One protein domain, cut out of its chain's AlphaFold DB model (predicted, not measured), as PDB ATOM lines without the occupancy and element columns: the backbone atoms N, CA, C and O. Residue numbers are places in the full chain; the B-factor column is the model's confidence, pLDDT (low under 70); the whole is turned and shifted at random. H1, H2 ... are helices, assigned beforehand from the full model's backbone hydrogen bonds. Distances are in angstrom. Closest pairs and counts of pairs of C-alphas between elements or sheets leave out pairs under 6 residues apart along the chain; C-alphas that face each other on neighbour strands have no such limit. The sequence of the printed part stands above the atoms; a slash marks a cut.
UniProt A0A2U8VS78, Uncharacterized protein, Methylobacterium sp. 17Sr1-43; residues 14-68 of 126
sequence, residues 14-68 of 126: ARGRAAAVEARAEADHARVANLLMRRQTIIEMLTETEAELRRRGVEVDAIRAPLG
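What this domain is: This is residues 14 to 68 of the 126 residues of an uncharacterized protein of Methylobacterium sp. 17Sr1-43 (UniProt A0A2U8VS78). One long, nearly straight helix, H1, makes the length, and after a tight link of 4 residues that follows its last residue, Arg 55, the short H2 folds back at a slant, like a small hook. Residues 14 to 48, within H1, stick out free. The printed part has 55 residues with two named helices, H1 then H2, and no named strand: all helix. It is an extended rod, radius of gyration of the C-alphas 20.0 A, spanning 64 by 19 by 6 A.

How they stand to each other: Start on H1, residues 14 to 55, where every O i to N i+4 pair is within hydrogen-bond range. In H2, residues 60 to 67, 2 of 4 are, and 3 of 5 O i to N i+3 pairs. H1, with residues 50 to 54 alone, and H2 touch only at the corner, and only just, with 3 pairs of C-alphas within 8 A; the closest, Glu 50 and Val 60, are 6.5 A apart. They run opposite ways at a steep tilt of 42 degrees.

Where its parts are: Find C-alpha 14 at (349.403, 302.876, 415.650); H1 runs 61.7 A to C-alpha 55. H2 ends at C-alpha 67, (379.386, 305.129, 454.934).

The domain as a whole: The C-alphas farthest apart, Ala 14 and Gly 57, are 64.2 A apart. The printed part has no cut. Look for pLDDT under 70 at residues 14 to 18, 62 and 64 to 68.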
ATOM      1  N   ALA A  14     348.592 303.981 415.130       58.12
ATOM      2  CA  ALA A  14     349.403 302.876 415.650       58.12
ATOM      3  C   ALA A  14     350.897 303.074 415.341       58.12
ATOM      4  O   ALA A  14     351.742 302.807 416.193       58.12
ATOM      5  N   ARG A  15     351.219 303.634 414.164       59.06
ATOM      6  CA  ARG A  15     352.595 303.998 413.780       59.06
ATOM      7  C   ARG A  15     353.149 305.142 414.635       59.06
ATOM      8  O   ARG A  15     354.292 305.072 415.069       59.06
ATOM      9  N   GLY A  16     352.326 306.147 414.944       65.69
ATOM     10  CA  GLY A  16     352.722 307.253 415.825       65.69
ATOM     11  C   GLY A  16     353.014 306.816 417.265       65.69
ATOM     12  O   GLY A  16     353.959 307.306 417.878       65.69
ATOM     13  N   ARG A  17     352.252 305.851 417.800       66.12
ATOM     14  CA  ARG A  17     352.504 305.290 419.140       66.12
ATOM     15  C   ARG A  17     353.766 304.427 419.187       66.12
ATOM     16  O   ARG A  17     354.522 304.560 420.141       66.12
ATOM     17  N   ALA A  18     354.013 303.596 418.174       69.94
ATOM     18  CA  ALA A  18     355.233 302.789 418.093       69.94
ATOM     19  C   ALA A  18     356.496 303.669 418.040       69.94
ATOM     20  O   ALA A  18     357.401 303.481 418.847       69.94
ATOM     21  N   ALA A  19     356.495 304.710 417.200       71.94
ATOM     22  CA  ALA A  19     357.606 305.658 417.108       71.94
ATOM     23  C   ALA A  19     357.859 306.418 418.427       71.94
ATOM     24  O   ALA A  19     359.004 306.654 418.803       71.94
ATOM     25  N   ALA A  20     356.801 306.773 419.166       75.38
ATOM     26  CA  ALA A  20     356.936 307.425 420.470       75.38
ATOM     27  C   ALA A  20     357.508 306.490 421.555       75.38
ATOM     28  O   ALA A  20     358.246 306.944 422.429       75.38
ATOM     29  N   VAL A  21     357.185 305.192 421.503       78.00
ATOM     30  CA  VAL A  21     357.735 304.177 422.416       78.00
ATOM     31  C   VAL A  21     359.207 303.903 422.106       78.00
ATOM     32  O   VAL A  21     360.015 303.873 423.029       78.00
ATOM     33  N   GLU A  22     359.571 303.779 420.829       76.00
ATOM     34  CA  GLU A  22     360.967 303.608 420.401       76.00
ATOM     35  C   GLU A  22     361.830 304.818 420.783       76.00
ATOM     36  O   GLU A  22     362.890 304.652 421.383       76.00
ATOM     37  N   ALA A  23     361.342 306.042 420.554       76.94
ATOM     38  CA  ALA A  23     362.046 307.263 420.952       76.94
ATOM     39  C   ALA A  23     362.239 307.369 422.477       76.94
ATOM     40  O   ALA A  23     363.269 307.854 422.949       76.94
ATOM     41  N   ARG A  24     361.259 306.902 423.263       79.88
ATOM     42  CA  ARG A  24     361.368 306.837 424.727       79.88
ATOM     43  C   ARG A  24     362.403 305.802 425.167       79.88
ATOM     44  O   ARG A  24     363.217 306.114 426.030       79.88
ATOM     45  N   ALA A  25     362.389 304.611 424.570       77.19
ATOM     46  CA  ALA A  25     363.350 303.554 424.877       77.19
ATOM     47  C   ALA A  25     364.791 304.000 424.582       77.19
ATOM     48  O   ALA A  25     365.673 303.805 425.416       77.19
ATOM     49  N   GLU A  26     365.014 304.684 423.458       83.06
ATOM     50  CA  GLU A  26     366.324 305.237 423.101       83.06
ATOM     51  C   GLU A  26     366.789 306.310 424.102       83.06
ATOM     52  O   GLU A  26     367.934 306.304 424.560       83.06
ATOM     53  N   ALA A  27     365.883 307.199 424.524       82.56
ATOM     54  CA  ALA A  27     366.186 308.209 425.537       82.56
ATOM     55  C   ALA A  27     366.514 307.588 426.908       82.56
ATOM     56  O   ALA A  27     367.422 308.052 427.604       82.56
ATOM     57  N   ASP A  28     365.800 306.531 427.299       84.25
ATOM     58  CA  ASP A  28     366.064 305.808 428.541       84.25
ATOM     59  C   ASP A  28     367.389 305.027 428.463       84.25
ATOM     60  O   ASP A  28     368.165 305.060 429.421       84.25
ATOM     61  N   HIS A  29     367.730 304.426 427.317       81.12
ATOM     62  CA  HIS A  29     369.046 303.819 427.085       81.12
ATOM     63  C   HIS A  29     370.181 304.839 427.210       81.12
ATOM     64  O   HIS A  29     371.150 304.595 427.933       81.12
ATOM     65  N   ALA A  30     370.047 306.006 426.577       83.69
ATOM     66  CA  ALA A  30     371.033 307.077 426.675       83.69
ATOM     67  C   ALA A  30     371.192 307.576 428.123       83.69
ATOM     68  O   ALA A  30     372.309 307.815 428.591       83.69
ATOM     69  N   ARG A  31     370.085 307.679 428.872       85.25
ATOM     70  CA  ARG A  31     370.106 308.042 430.296       85.25
ATOM     71  C   ARG A  31     370.834 306.992 431.136       85.25
ATOM     72  O   ARG A  31     371.657 307.364 431.970       85.25
ATOM     73  N   VAL A  32     370.569 305.705 430.914       82.31
ATOM     74  CA  VAL A  32     371.253 304.608 431.616       82.31
ATOM     75  C   VAL A  32     372.745 304.596 431.290       82.31
ATOM     76  O   VAL A  32     373.558 304.528 432.208       82.31
ATOM     77  N   ALA A  33     373.125 304.742 430.019       79.75
ATOM     78  CA  ALA A  33     374.528 304.819 429.613       79.75
ATOM     79  C   ALA A  33     375.259 305.982 430.307       79.75
ATOM     80  O   ALA A  33     376.352 305.801 430.844       79.75
ATOM     81  N   ASN A  34     374.622 307.155 430.387       87.81
ATOM     82  CA  ASN A  34     375.174 308.316 431.084       87.81
ATOM     83  C   ASN A  34     375.343 308.060 432.593       87.81
ATOM     84  O   ASN A  34     376.380 308.391 433.168       87.81
ATOM     85  N   LEU A  35     374.357 307.426 433.235       83.25
ATOM     86  CA  LEU A  35     374.438 307.051 434.650       83.25
ATOM     87  C   LEU A  35     375.567 306.050 434.915       83.25
ATOM     88  O   LEU A  35     376.291 306.201 435.898       83.25
ATOM     89  N   LEU A  36     375.754 305.065 434.034       71.00
ATOM     90  CA  LEU A  36     376.841 304.092 434.142       71.00
ATOM     91  C   LEU A  36     378.215 304.749 433.969       71.00
ATOM     92  O   LEU A  36     379.114 304.470 434.757       71.00
ATOM     93  N   MET A  37     378.363 305.664 433.007       80.75
ATOM     94  CA  MET A  37     379.592 306.448 432.842       80.75
ATOM     95  C   MET A  37     379.905 307.287 434.084       80.75
ATOM     96  O   MET A  37     381.019 307.241 434.591       80.75
ATOM     97  N   ARG A  38     378.917 308.013 434.623       81.00
ATOM     98  CA  ARG A  38     379.105 308.807 435.848       81.00
ATOM     99  C   ARG A  38     379.470 307.931 437.040       81.00
ATOM    100  O   ARG A  38     380.346 308.303 437.814       81.00
ATOM    101  N   ARG A  39     378.833 306.761 437.177       79.50
ATOM    102  CA  ARG A  39     379.195 305.773 438.201       79.50
ATOM    103  C   ARG A  39     380.657 305.352 438.055       79.50
ATOM    104  O   ARG A  39     381.356 305.317 439.061       79.50
ATOM    105  N   GLN A  40     381.112 305.064 436.837       70.62
ATOM    106  CA  GLN A  40     382.498 304.680 436.574       70.62
ATOM    107  C   GLN A  40     383.481 305.781 436.994       70.62
ATOM    108  O   GLN A  40     384.409 305.504 437.747       70.62
ATOM    109  N   THR A  41     383.218 307.036 436.623       78.88
ATOM    110  CA  THR A  41     384.045 308.182 437.039       78.88
ATOM    111  C   THR A  41     384.095 308.342 438.560       78.88
ATOM    112  O   THR A  41     385.157 308.588 439.125       78.88
ATOM    113  N   ILE A  42     382.962 308.171 439.250       78.56
ATOM    114  CA  ILE A  42     382.917 308.232 440.719       78.56
ATOM    115  C   ILE A  42     383.769 307.112 441.333       78.56
ATOM    116  O   ILE A  42     384.509 307.363 442.280       78.56
ATOM    117  N   ILE A  43     383.698 305.891 440.793       75.44
ATOM    118  CA  ILE A  43     384.508 304.755 441.261       75.44
ATOM    119  C   ILE A  43     386.005 305.032 441.080       75.44
ATOM    120  O   ILE A  43     386.787 304.768 441.995       75.44
ATOM    121  N   GLU A  44     386.408 305.576 439.934       75.38
ATOM    122  CA  GLU A  44     387.802 305.939 439.648       75.38
ATOM    123  C   GLU A  44     388.313 306.988 440.641       75.38
ATOM    124  O   GLU A  44     389.310 306.750 441.323       75.38
ATOM    125  N   MET A  45     387.565 308.081 440.825       81.81
ATOM    126  CA  MET A  45     387.908 309.132 441.789       81.81
ATOM    127  C   MET A  45     388.032 308.605 443.224       81.81
ATOM    128  O   MET A  45     388.956 308.985 443.951       81.81
ATOM    129  N   LEU A  46     387.110 307.736 443.650       78.75
ATOM    130  CA  LEU A  46     387.164 307.121 444.977       78.75
ATOM    131  C   LEU A  46     388.408 306.240 445.113       78.75
ATOM    132  O   LEU A  46     389.118 306.339 446.110       78.75
ATOM    133  N   THR A  47     388.715 305.433 444.098       71.62
ATOM    134  CA  THR A  47     389.875 304.530 444.104       71.62
ATOM    135  C   THR A  47     391.191 305.304 444.209       71.62
ATOM    136  O   THR A  47     392.046 304.956 445.025       71.62
ATOM    137  N   GLU A  48     391.348 306.378 443.434       79.00
ATOM    138  CA  GLU A  48     392.531 307.247 443.482       79.00
ATOM    139  C   GLU A  48     392.672 307.948 444.835       79.00
ATOM    140  O   GLU A  48     393.756 307.960 445.426       79.00
ATOM    141  N   THR A  49     391.565 308.481 445.357       82.00
ATOM    142  CA  THR A  49     391.539 309.158 446.660       82.00
ATOM    143  C   THR A  49     391.926 308.199 447.777       82.00
ATOM    144  O   THR A  49     392.749 308.526 448.630       82.00
ATOM    145  N   GLU A  50     391.390 306.982 447.771       79.81
ATOM    146  CA  GLU A  50     391.765 305.978 448.756       79.81
ATOM    147  C   GLU A  50     393.222 305.536 448.636       79.81
ATOM    148  O   GLU A  50     393.873 305.295 449.652       79.81
ATOM    149  N   ALA A  51     393.746 305.403 447.416       77.81
ATOM    150  CA  ALA A  51     395.152 305.081 447.207       77.81
ATOM    151  C   ALA A  51     396.058 306.186 447.774       77.81
ATOM    152  O   ALA A  51     397.071 305.896 448.410       77.81
ATOM    153  N   GLU A  52     395.682 307.454 447.600       88.19
ATOM    154  CA  GLU A  52     396.359 308.593 448.223       88.19
ATOM    155  C   GLU A  52     396.275 308.555 449.756       88.19
ATOM    156  O   GLU A  52     397.294 308.700 450.431       88.19
ATOM    157  N   LEU A  53     395.095 308.295 450.323       84.94
ATOM    158  CA  LEU A  53     394.910 308.181 451.773       84.94
ATOM    159  C   LEU A  53     395.743 307.037 452.371       84.94
ATOM    160  O   LEU A  53     396.434 307.242 453.370       84.94
ATOM    161  N   ARG A  54     395.767 305.865 451.722       82.62
ATOM    162  CA  ARG A  54     396.617 304.733 452.130       82.62
ATOM    163  C   ARG A  54     398.104 305.081 452.061       82.62
ATOM    164  O   ARG A  54     398.836 304.754 452.990       82.62
ATOM    165  N   ARG A  55     398.557 305.790 451.015       87.25
ATOM    166  CA  ARG A  55     399.951 306.280 450.912       87.25
ATOM    167  C   ARG A  55     400.334 307.213 452.059       87.25
ATOM    168  O   ARG A  55     401.489 307.222 452.468       87.25
ATOM    169  N   ARG A  56     399.371 307.963 452.598       90.88
ATOM    170  CA  ARG A  56     399.544 308.838 453.768       90.88
ATOM    171  C   ARG A  56     399.382 308.115 455.112       90.88
ATOM    172  O   ARG A  56     399.434 308.770 456.147       90.88
ATOM    173  N   GLY A  57     399.179 306.796 455.112       84.62
ATOM    174  CA  GLY A  57     399.002 305.994 456.325       84.62
ATOM    175  C   GLY A  57     397.626 306.130 456.980       84.62
ATOM    176  O   GLY A  57     397.472 305.768 458.142       84.62
ATOM    177  N   VAL A  58     396.626 306.652 456.265       83.88
ATOM    178  CA  VAL A  58     395.253 306.761 456.774       83.88
ATOM    179  C   VAL A  58     394.546 305.413 456.650       83.88
ATOM    180  O   VAL A  58     394.541 304.795 455.582       83.88
ATOM    181  N   GLU A  59     393.904 304.974 457.732       82.06
ATOM    182  CA  GLU A  59     393.111 303.746 457.764       82.06
ATOM    183  C   GLU A  59     391.773 303.944 457.033       82.06
ATOM    184  O   GLU A  59     390.756 304.346 457.596       82.06
ATOM    185  N   VAL A  60     391.784 303.685 455.726       74.44
ATOM    186  CA  VAL A  60     390.630 303.878 454.834       74.44
ATOM    187  C   VAL A  60     389.442 302.983 455.199       74.44
ATOM    188  O   VAL A  60     388.292 303.381 455.014       74.44
ATOM    189  N   ASP A  61     389.685 301.795 455.749       70.12
ATOM    190  CA  ASP A  61     388.614 300.853 456.091       70.12
ATOM    191  C   ASP A  61     387.750 301.360 457.265       70.12
ATOM    192  O   ASP A  61     386.532 301.159 457.265       70.12
ATOM    193  N   ALA A  62     388.333 302.143 458.182       67.44
ATOM    194  CA  ALA A  62     387.606 302.839 459.246       67.44
ATOM    195  C   ALA A  62     386.710 303.982 458.719       67.44
ATOM    196  O   ALA A  62     385.695 304.307 459.331       67.44
ATOM    197  N   ILE A  63     387.050 304.567 457.565       71.75
ATOM    198  CA  ILE A  63     386.257 305.614 456.890       71.75
ATOM    199  C   ILE A  63     385.127 304.992 456.053       71.75
ATOM    200  O   ILE A  63     384.041 305.558 455.932       71.75
ATOM    201  N   ARG A  64     385.366 303.806 455.487       66.19
ATOM    202  CA  ARG A  64     384.411 303.065 454.654       66.19
ATOM    203  C   ARG A  64     383.229 302.499 455.436       66.19
ATOM    204  O   ARG A  64     382.094 302.582 454.962       66.19
ATOM    205  N   ALA A  65     383.487 301.935 456.618       62.56
ATOM    206  CA  ALA A  65     382.474 301.226 457.400       62.56
ATOM    207  C   ALA A  65     381.249 302.095 457.784       62.56
ATOM    208  O   ALA A  65     380.126 301.634 457.568       62.56
ATOM    209  N   PRO A  66     381.397 303.355 458.248       66.25
ATOM    210  CA  PRO A  66     380.258 304.225 458.570       66.25
ATOM    211  C   PRO A  66     379.430 304.653 457.355       66.25
ATOM    212  O   PRO A  66     378.249 304.964 457.489       66.25
ATOM    213  N   LEU A  67     380.039 304.687 456.167       66.56
ATOM    214  CA  LEU A  67     379.386 305.129 454.934       66.56
ATOM    215  C   LEU A  67     378.691 303.975 454.194       66.56
ATOM    216  O   LEU A  67     378.136 304.187 453.118       66.56
ATOM    217  N   GLY A  68     378.757 302.746 454.725       60.97
ATOM    218  CA  GLY A  68     378.289 301.549 454.023       60.97
ATOM    219  C   GLY A  68     379.031 301.309 452.703       60.97
ATOM    220  O   GLY A  68     378.569 300.541 451.859       60.97
TER     221      GLY A  68